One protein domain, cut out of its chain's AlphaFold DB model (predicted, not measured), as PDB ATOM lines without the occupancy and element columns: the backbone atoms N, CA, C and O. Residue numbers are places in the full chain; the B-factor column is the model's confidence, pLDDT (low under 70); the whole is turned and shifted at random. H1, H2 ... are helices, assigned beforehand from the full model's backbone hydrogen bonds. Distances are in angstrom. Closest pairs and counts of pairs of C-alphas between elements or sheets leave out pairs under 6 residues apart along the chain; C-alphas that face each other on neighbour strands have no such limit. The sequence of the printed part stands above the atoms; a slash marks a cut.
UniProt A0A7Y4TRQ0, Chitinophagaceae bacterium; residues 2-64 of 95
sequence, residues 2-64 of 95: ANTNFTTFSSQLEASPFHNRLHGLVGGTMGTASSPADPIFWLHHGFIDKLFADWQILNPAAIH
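AT A GLANCE: This is residues 2 to 64 of the 95 residues of a protein of Chitinophagaceae bacterium (UniProt A0A7Y4TRQ0). The model is a rod of two sides: the short helices H1 and H2 follow each other end to end in nearly one line, and the long helix H4 runs back beside them with few contacts between the two sides. At one end of the rod the four-residue helix H3 and residues 32 to 39 make the turn from H2 into H4; residues 2 to 5 and 59 to 64 lie at the other end. The printed part has 63 residues with four named helices, in the order H1, H2, H3, H4, and no named strand; the class is all helix. It is only just loose, close to compact, with a radius of gyration of the C-alphas of 13.0 A, and it spans 39 by 17 by 16 A.

IN THESE COORDINATES: Residues 2 to 5 come before H1, which holds residues 6 to 14, begins with C-alpha 6 at (-21.528, -45.265, 51.295) and is 11.9 A long from first to last C-alpha. H2 holds residues 19 to 26 and is 11.3 A long. H3, residues 28 to 31, measures 5.4 A and begins with C-alpha 28 at (-35.414, -40.621, 24.020). H4, residues 40 to 58, is the longest helix, with 19 residues over 27.4 A, and ends with C-alpha 58 at (-16.780, -55.894, 49.339).

HOW THE PARTS SIT: H1 and H2 run the same way at a shallow tilt of 5 degrees. They are close but not clearly touching, and their closest C-alphas, those of Glu 14 and Asn 20, are 6.0 A apart. H2 and H3 touch only at the corner by their link, with the C-alphas of Gly 24 and Gly 31 closest at 4.7 A. H4 touches H2 with residues 44 to 48 alone; the closest C-alphas are those of His 19 and Ile 48, 6.7 A apart. These two helices run opposite ways at a shallow tilt of 31 degrees. H1 and H4 are close but not clearly touching, with the C-alphas of Leu 13 and Ile 48 closest at 7.4 A; they run opposite ways at a shallow tilt of 26 degrees. H3 and H4 are also close but not clearly touching, with Met 30 and Phe 41 nearest, 6.9 A between C-alphas. H1 and H3 are apart. In H1, H2 and H4 every O i to N i+4 pair is within hydrogen-bond range; H3 is too short for such a pair, and its one O i to N i+3 pair is within range.

THE WHOLE: The two C-alphas farthest apart, those of Gly 28 and Ala 61, are 39.5 A apart, while those of Ala 2 and His 64 are 17.1 A apart. The printed part has no cut. The links from H1 to H2 and from H2 to H3 are tight, and the link of 8 residues from H3 to H4 is short. The mean pLDDT of the printed part is 93.8, and Ala 2 is the one printed residue under 70.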
ATOM      1  N   ALA A   2     -13.258 -49.064  44.939       61.34
ATOM      2  CA  ALA A   2     -12.516 -49.250  46.201       61.34
ATOM      3  C   ALA A   2     -12.985 -48.330  47.352       61.34
ATOM      4  O   ALA A   2     -12.213 -48.016  48.254       61.34
ATOM      5  N   ASN A   3     -14.219 -47.825  47.290       73.44
ATOM      6  CA  ASN A   3     -14.708 -46.830  48.233       73.44
ATOM      7  C   ASN A   3     -15.465 -47.503  49.372       73.44
ATOM      8  O   ASN A   3     -16.474 -48.143  49.114       73.44
ATOM      9  N   THR A   4     -15.013 -47.345  50.608       81.06
ATOM     10  CA  THR A   4     -15.665 -47.940  51.785       81.06
ATOM     11  C   THR A   4     -16.769 -47.052  52.368       81.06
ATOM     12  O   THR A   4     -17.554 -47.503  53.201       81.06
ATOM     13  N   ASN A   5     -16.863 -45.790  51.936       89.00
ATOM     14  CA  ASN A   5     -17.873 -44.844  52.391       89.00
ATOM     15  C   ASN A   5     -19.107 -44.884  51.477       89.00
ATOM     16  O   ASN A   5     -19.004 -44.616  50.279       89.00
ATOM     17  N   PHE A   6     -20.280 -45.170  52.055       91.50
ATOM     18  CA  PHE A   6     -21.528 -45.265  51.295       91.50
ATOM     19  C   PHE A   6     -21.854 -43.980  50.529       91.50
ATOM     20  O   PHE A   6     -22.166 -44.059  49.350       91.50
ATOM     21  N   THR A   7     -21.745 -42.806  51.155       91.12
ATOM     22  CA  THR A   7     -22.130 -41.529  50.533       91.12
ATOM     23  C   THR A   7     -21.327 -41.247  49.269       91.12
ATOM     24  O   THR A   7     -21.863 -40.791  48.260       91.12
ATOM     25  N   THR A   8     -20.023 -41.520  49.299       91.81
ATOM     26  CA  THR A   8     -19.194 -41.326  48.110       91.81
ATOM     27  C   THR A   8     -19.455 -42.408  47.060       91.81
ATOM     28  O   THR A   8     -19.511 -42.090  45.874       91.81
ATOM     29  N   PHE A   9     -19.655 -43.663  47.473       93.12
ATOM     30  CA  PHE A   9     -20.049 -44.740  46.563       93.12
ATOM     31  C   PHE A   9     -21.380 -44.441  45.854       93.12
ATOM     32  O   PHE A   9     -21.443 -44.509  44.628       93.12
ATOM     33  N   SER A  10     -22.422 -44.066  46.597       93.31
ATOM     34  CA  SER A  10     -23.763 -43.830  46.062       93.31
ATOM     35  C   SER A  10     -23.770 -42.658  45.085       93.31
ATOM     36  O   SER A  10     -24.355 -42.765  44.014       93.31
ATOM     37  N   SER A  11     -23.039 -41.581  45.395       93.62
ATOM     38  CA  SER A  11     -22.881 -40.441  44.487       93.62
ATOM     39  C   SER A  11     -22.187 -40.832  43.174       93.62
ATOM     40  O   SER A  11     -22.600 -40.392  42.103       93.62
ATOM     41  N   GLN A  12     -21.163 -41.692  43.228       93.81
ATOM     42  CA  GLN A  12     -20.477 -42.192  42.030       93.81
ATOM     43  C   GLN A  12     -21.351 -43.150  41.212       93.81
ATOM     44  O   GLN A  12     -21.318 -43.107  39.982       93.81
ATOM     45  N   LEU A  13     -22.131 -44.000  41.886       95.62
ATOM     46  CA  LEU A  13     -23.070 -44.919  41.251       95.62
ATOM     47  C   LEU A  13     -24.195 -44.159  40.532       95.62
ATOM     48  O   LEU A  13     -24.517 -44.483  39.390       95.62
ATOM     49  N   GLU A  14     -24.756 -43.134  41.179       96.44
ATOM     50  CA  GLU A  14     -25.816 -42.286  40.627       96.44
ATOM     51  C   GLU A  14     -25.325 -41.455  39.431       96.44
ATOM     52  O   GLU A  14     -26.029 -41.299  38.432       96.44
ATOM     53  N   ALA A  15     -24.109 -40.915  39.510       92.69
ATOM     54  CA  ALA A  15     -23.572 -40.013  38.504       92.69
ATOM     55  C   ALA A  15     -23.015 -40.755  37.266       92.69
ATOM     56  O   ALA A  15     -23.574 -41.723  36.747       92.69
ATOM     57  N   SER A  16     -21.920 -40.237  36.714       79.56
ATOM     58  CA  SER A  16     -21.197 -40.843  35.600       79.56
ATOM     59  C   SER A  16     -20.113 -41.781  36.141       79.56
ATOM     60  O   SER A  16     -19.401 -41.384  37.065       79.56
ATOM     61  N   PRO A  17     -19.915 -42.975  35.550       81.81
ATOM     62  CA  PRO A  17     -20.419 -43.410  34.240       81.81
ATOM     63  C   PRO A  17     -21.670 -44.306  34.258       81.81
ATOM     64  O   PRO A  17     -22.037 -44.801  33.196       81.81
ATOM     65  N   PHE A  18     -22.304 -44.544  35.410       87.81
ATOM     66  CA  PHE A  18     -23.282 -45.631  35.543       87.81
ATOM     67  C   PHE A  18     -24.732 -45.167  35.367       87.81
ATOM     68  O   PHE A  18     -25.254 -45.245  34.256       87.81
ATOM     69  N   HIS A  19     -25.397 -44.685  36.421       97.56
ATOM     70  CA  HIS A  19     -26.843 -44.458  36.394       97.56
ATOM     71  C   HIS A  19     -27.247 -43.296  35.472       97.56
ATOM     72  O   HIS A  19     -27.849 -43.526  34.422       97.56
ATOM     73  N   ASN A  20     -26.864 -42.055  35.796       97.00
ATOM     74  CA  ASN A  20     -27.293 -40.870  35.039       97.00
ATOM     75  C   ASN A  20     -26.720 -40.848  33.619       97.00
ATOM     76  O   ASN A  20     -27.367 -40.382  32.677       97.00
ATOM     77  N   ARG A  21     -25.492 -41.353  33.445       95.25
ATOM     78  CA  ARG A  21     -24.849 -41.360  32.128       95.25
ATOM     79  C   ARG A  21     -25.551 -42.316  31.167       95.25
ATOM     80  O   ARG A  21     -25.724 -41.934  30.012       95.25
ATOM     81  N   LEU A  22     -25.981 -43.498  31.615       95.19
ATOM     82  CA  LEU A  22     -26.703 -44.434  30.747       95.19
ATOM     83  C   LEU A  22     -28.091 -43.925  30.363       95.19
ATOM     84  O   LEU A  22     -28.435 -44.019  29.186       95.19
ATOM     85  N   HIS A  23     -28.827 -43.287  31.281       98.12
ATOM     86  CA  HIS A  23     -30.066 -42.579  30.928       98.12
ATOM     87  C   HIS A  23     -29.851 -41.608  29.755       98.12
ATOM     88  O   HIS A  23     -30.565 -41.660  28.753       98.12
ATOM     89  N   GLY A  24     -28.811 -40.769  29.837       96.44
ATOM     90  CA  GLY A  24     -28.490 -39.799  28.787       96.44
ATOM     91  C   GLY A  24     -27.957 -40.410  27.485       96.44
ATOM     92  O   GLY A  24     -28.185 -39.842  26.421       96.44
ATOM     93  N   LEU A  25     -27.246 -41.543  27.549       96.00
ATOM     94  CA  LEU A  25     -26.697 -42.221  26.368       96.00
ATOM     95  C   LEU A  25     -27.758 -42.974  25.566       96.00
ATOM     96  O   LEU A  25     -27.691 -42.964  24.341       96.00
ATOM     97  N   VAL A  26     -28.724 -43.613  26.236       96.62
ATOM     98  CA  VAL A  26     -29.859 -44.246  25.547       96.62
ATOM     99  C   VAL A  26     -30.758 -43.174  24.921       96.62
ATOM    100  O   VAL A  26     -31.201 -43.325  23.784       96.62
ATOM    101  N   GLY A  27     -30.968 -42.054  25.621       96.44
ATOM    102  CA  GLY A  27     -31.739 -40.925  25.103       96.44
ATOM    103  C   GLY A  27     -33.236 -41.230  24.987       96.44
ATOM    104  O   GLY A  27     -33.760 -42.100  25.677       96.44
ATOM    105  N   GLY A  28     -33.959 -40.470  24.158       97.00
ATOM    106  CA  GLY A  28     -35.414 -40.621  24.020       97.00
ATOM    107  C   GLY A  28     -36.142 -40.534  25.367       97.00
ATOM    108  O   GLY A  28     -35.810 -39.694  26.203       97.00
ATOM    109  N   THR A  29     -37.103 -41.431  25.601       98.06
ATOM    110  CA  THR A  29     -37.822 -41.537  26.881       98.06
ATOM    111  C   THR A  29     -36.871 -41.810  28.054       98.06
ATOM    112  O   THR A  29     -37.035 -41.195  29.111       98.06
ATOM    113  N   MET A  30     -35.835 -42.639  27.853       97.88
ATOM    114  CA  MET A  30     -34.818 -42.953  28.870       97.88
ATOM    115  C   MET A  30     -34.014 -41.743  29.341       97.88
ATOM    116  O   MET A  30     -33.556 -41.738  30.481       97.88
ATOM    117  N   GLY A  31     -33.882 -40.710  28.508       97.50
ATOM    118  CA  GLY A  31     -33.207 -39.460  28.862       97.50
ATOM    119  C   GLY A  31     -34.045 -38.497  29.712       97.50
ATOM    120  O   GLY A  31     -33.591 -37.391  29.991       97.50
ATOM    121  N   THR A  32     -35.269 -38.872  30.097       97.38
ATOM    122  CA  THR A  32     -36.217 -37.997  30.808       97.38
ATOM    123  C   THR A  32     -36.701 -38.611  32.124       97.38
ATOM    124  O   THR A  32     -36.481 -39.787  32.407       97.38
ATOM    125  N   ALA A  33     -37.455 -37.837  32.911       96.25
ATOM    126  CA  ALA A  33     -38.156 -38.344  34.095       96.25
ATOM    127  C   ALA A  33     -39.248 -39.388  33.768       96.25
ATOM    128  O   ALA A  33     -39.718 -40.082  34.663       96.25
ATOM    129  N   SER A  34     -39.641 -39.522  32.494       97.94
ATOM    130  CA  SER A  34     -40.552 -40.577  32.026       97.94
ATOM    131  C   SER A  34     -39.827 -41.879  31.669       97.94
ATOM    132  O   SER A  34     -40.450 -42.785  31.119       97.94
ATOM    133  N   SER A  35     -38.534 -41.998  31.990       98.38
ATOM    134  CA  SER A  35     -37.708 -43.172  31.688       98.38
ATOM    135  C   SER A  35     -38.302 -44.530  32.086       98.38
ATOM    136  O   SER A  35     -38.104 -45.454  31.300       98.38
ATOM    137  N   PRO A  36     -39.110 -44.692  33.161       98.50
ATOM    138  CA  PRO A  36     -39.750 -45.979  33.455       98.50
ATOM    139  C   PRO A  36     -40.669 -46.530  32.354       98.50
ATOM    140  O   PRO A  36     -41.012 -47.711  32.385       98.50
ATOM    141  N   ALA A  37     -41.096 -45.699  31.394       98.31
ATOM    142  CA  ALA A  37     -41.910 -46.131  30.259       98.31
ATOM    143  C   ALA A  37     -41.103 -46.840  29.153       98.31
ATOM    144  O   ALA A  37     -41.699 -47.476  28.284       98.31
ATOM    145  N   ASP A  38     -39.770 -46.752  29.169       98.19
ATOM    146  CA  ASP A  38     -38.902 -47.516  28.274       98.19
ATOM    147  C   ASP A  38     -38.524 -48.862  28.931       98.19
ATOM    148  O   ASP A  38     -37.996 -48.860  30.045       98.19
ATOM    149  N   PRO A  39     -38.755 -50.025  28.290       97.62
ATOM    150  CA  PRO A  39     -38.463 -51.330  28.888       97.62
ATOM    151  C   PRO A  39     -37.020 -51.515  29.381       97.62
ATOM    152  O   PRO A  39     -36.801 -52.250  30.348       97.62
ATOM    153  N   ILE A  40     -36.033 -50.855  28.758       97.62
ATOM    154  CA  ILE A  40     -34.626 -50.975  29.175       97.62
ATOM    155  C   ILE A  40     -34.371 -50.376  30.565       97.62
ATOM    156  O   ILE A  40     -33.408 -50.771  31.222       97.62
ATOM    157  N   PHE A  41     -35.252 -49.493  31.050       98.50
ATOM    158  CA  PHE A  41     -35.205 -48.928  32.398       98.50
ATOM    159  C   PHE A  41     -35.015 -50.010  33.460       98.50
ATOM    160  O   PHE A  41     -34.137 -49.909  34.314       98.50
ATOM    161  N   TRP A  42     -35.797 -51.087  33.371       98.38
ATOM    162  CA  TRP A  42     -35.789 -52.153  34.368       98.38
ATOM    163  C   TRP A  42     -34.483 -52.949  34.359       98.38
ATOM    164  O   TRP A  42     -33.956 -53.274  35.420       98.38
ATOM    165  N   LEU A  43     -33.916 -53.212  33.176       97.69
ATOM    166  CA  LEU A  43     -32.619 -53.887  33.054       97.69
ATOM    167  C   LEU A  43     -31.472 -52.995  33.541       97.69
ATOM    168  O   LEU A  43     -30.575 -53.470  34.236       97.69
ATOM    169  N   HIS A  44     -31.523 -51.700  33.219       97.50
ATOM    170  CA  HIS A  44     -30.566 -50.706  33.703       97.50
ATOM    171  C   HIS A  44     -30.576 -50.616  35.232       97.50
ATOM    172  O   HIS A  44     -29.535 -50.790  35.863       97.50
ATOM    173  N   HIS A  45     -31.746 -50.444  35.850       98.00
ATOM    174  CA  HIS A  45     -31.857 -50.384  37.310       98.00
ATOM    175  C   HIS A  45     -31.507 -51.712  37.993       98.00
ATOM    176  O   HIS A  45     -30.929 -51.682  39.077       98.00
ATOM    177  N   GLY A  46     -31.753 -52.860  37.352       97.44
ATOM    178  CA  GLY A  46     -31.241 -54.152  37.820       97.44
ATOM    179  C   GLY A  46     -29.709 -54.222  37.809       97.44
ATOM    180  O   GLY A  46     -29.095 -54.722  38.746       97.44
ATOM    181  N   PHE A  47     -29.053 -53.654  36.793       96.56
ATOM    182  CA  PHE A  47     -27.592 -53.561  36.775       96.56
ATOM    183  C   PHE A  47     -27.051 -52.614  37.861       96.56
ATOM    184  O   PHE A  47     -26.061 -52.940  38.516       96.56
ATOM    185  N   ILE A  48     -27.710 -51.475  38.101       97.75
ATOM    186  CA  ILE A  48     -27.355 -50.559  39.198       97.75
ATOM    187  C   ILE A  48     -27.501 -51.245  40.564       97.75
ATOM    188  O   ILE A  48     -26.598 -51.150  41.396       97.75
ATOM    189  N   ASP A  49     -28.588 -51.989  40.772       97.62
ATOM    190  CA  ASP A  49     -28.817 -52.784  41.981       97.62
ATOM    191  C   ASP A  49     -27.760 -53.891  42.152       97.62
ATOM    192  O   ASP A  49     -27.233 -54.080  43.249       97.62
ATOM    193  N   LYS A  50     -27.333 -54.545  41.061       96.75
ATOM    194  CA  LYS A  50     -26.203 -55.488  41.099       96.75
ATOM    195  C   LYS A  50     -24.907 -54.823  41.558       96.75
ATOM    196  O   LYS A  50     -24.219 -55.368  42.418       96.75
ATOM    197  N   LEU A  51     -24.554 -53.662  41.003       95.62
ATOM    198  CA  LEU A  51     -23.339 -52.942  41.406       95.62
ATOM    199  C   LEU A  51     -23.374 -52.562  42.890       95.62
ATOM    200  O   LEU A  51     -22.333 -52.571  43.553       95.62
ATOM    201  N   PHE A  52     -24.559 -52.246  43.413       95.62
ATOM    202  CA  PHE A  52     -24.750 -52.020  44.836       95.62
ATOM    203  C   PHE A  52     -24.563 -53.300  45.657       95.62
ATOM    204  O   PHE A  52     -23.784 -53.282  46.611       95.62
ATOM    205  N   ALA A  53     -25.159 -54.421  45.250       95.94
ATOM    206  CA  ALA A  53     -24.964 -55.711  45.912       95.94
ATOM    207  C   ALA A  53     -23.481 -56.139  45.941       95.94
ATOM    208  O   ALA A  53     -22.959 -56.508  46.996       95.94
ATOM    209  N   ASP A  54     -22.770 -56.013  44.815       95.38
ATOM    210  CA  ASP A  54     -21.334 -56.303  44.720       95.38
ATOM    211  C   ASP A  54     -20.523 -55.408  45.677       95.38
ATOM    212  O   ASP A  54     -19.591 -55.859  46.346       95.38
ATOM    213  N   TRP A  55     -20.887 -54.125  45.782       94.81
ATOM    214  CA  TRP A  55     -20.240 -53.199  46.705       94.81
ATOM    215  C   TRP A  55     -20.470 -53.571  48.172       94.81
ATOM    216  O   TRP A  55     -19.528 -53.498  48.960       94.81
ATOM    217  N   GLN A  56     -21.674 -54.012  48.542       94.69
ATOM    218  CA  GLN A  56     -21.977 -54.451  49.907       94.69
ATOM    219  C   GLN A  56     -21.154 -55.679  50.312       94.69
ATOM    220  O   GLN A  56     -20.654 -55.730  51.434       94.69
ATOM    221  N   ILE A  57     -20.951 -56.629  49.391       93.69
ATOM    222  CA  ILE A  57     -20.099 -57.810  49.614       93.69
ATOM    223  C   ILE A  57     -18.651 -57.393  49.900       93.69
ATOM    224  O   ILE A  57     -18.012 -57.934  50.799       93.69
ATOM    225  N   LEU A  58     -18.138 -56.410  49.157       94.00
ATOM    226  CA  LEU A  58     -16.780 -55.894  49.339       94.00
ATOM    227  C   LEU A  58     -16.635 -54.995  50.579       94.00
ATOM    228  O   LEU A  58     -15.516 -54.766  51.035       94.00
ATOM    229  N   ASN A  59     -17.742 -54.485  51.125       93.56
ATOM    230  CA  ASN A  59     -17.756 -53.513  52.219       93.56
ATOM    231  C   ASN A  59     -18.764 -53.906  53.318       93.56
ATOM    232  O   ASN A  59     -19.667 -53.127  53.630       93.56
ATOM    233  N   PRO A  60     -18.609 -55.076  53.970       92.12
ATOM    234  CA  PRO A  60     -19.587 -55.578  54.941       92.12
ATOM    235  C   PRO A  60     -19.718 -54.702  56.198       92.12
ATOM    236  O   PRO A  60     -20.720 -54.775  56.901       92.12
ATOM    237  N   ALA A  61     -18.712 -53.868  56.486       90.62
ATOM    238  CA  ALA A  61     -18.708 -52.928  57.607       90.62
ATOM    239  C   ALA A  61     -19.268 -51.538  57.248       90.62
ATOM    240  O   ALA A  61     -19.218 -50.626  58.076       90.62
ATOM    241  N   ALA A  62     -19.750 -51.337  56.018       90.12
ATOM    242  CA  ALA A  62     -20.286 -50.050  55.611       90.12
ATOM    243  C   ALA A  62     -21.512 -49.663  56.448       90.12
ATOM    244  O   ALA A  62     -22.429 -50.454  56.667       90.12
ATOM    245  N   ILE A  63     -21.538 -48.405  56.889       89.00
ATOM    246  CA  ILE A  63     -22.666 -47.859  57.639       89.00
ATOM    247  C   ILE A  63     -23.823 -47.632  56.672       89.00
ATOM    248  O   ILE A  63     -23.686 -46.918  55.679       89.00
ATOM    249  N   HIS A  64     -24.972 -48.211  57.002       88.81
ATOM    250  CA  HIS A  64     -26.221 -47.981  56.300       88.81
ATOM    251  C   HIS A  64     -26.861 -46.657  56.773       88.81
ATOM    252  O   HIS A  64     -27.287 -46.573  57.931       88.81
TER     253      HIS A  64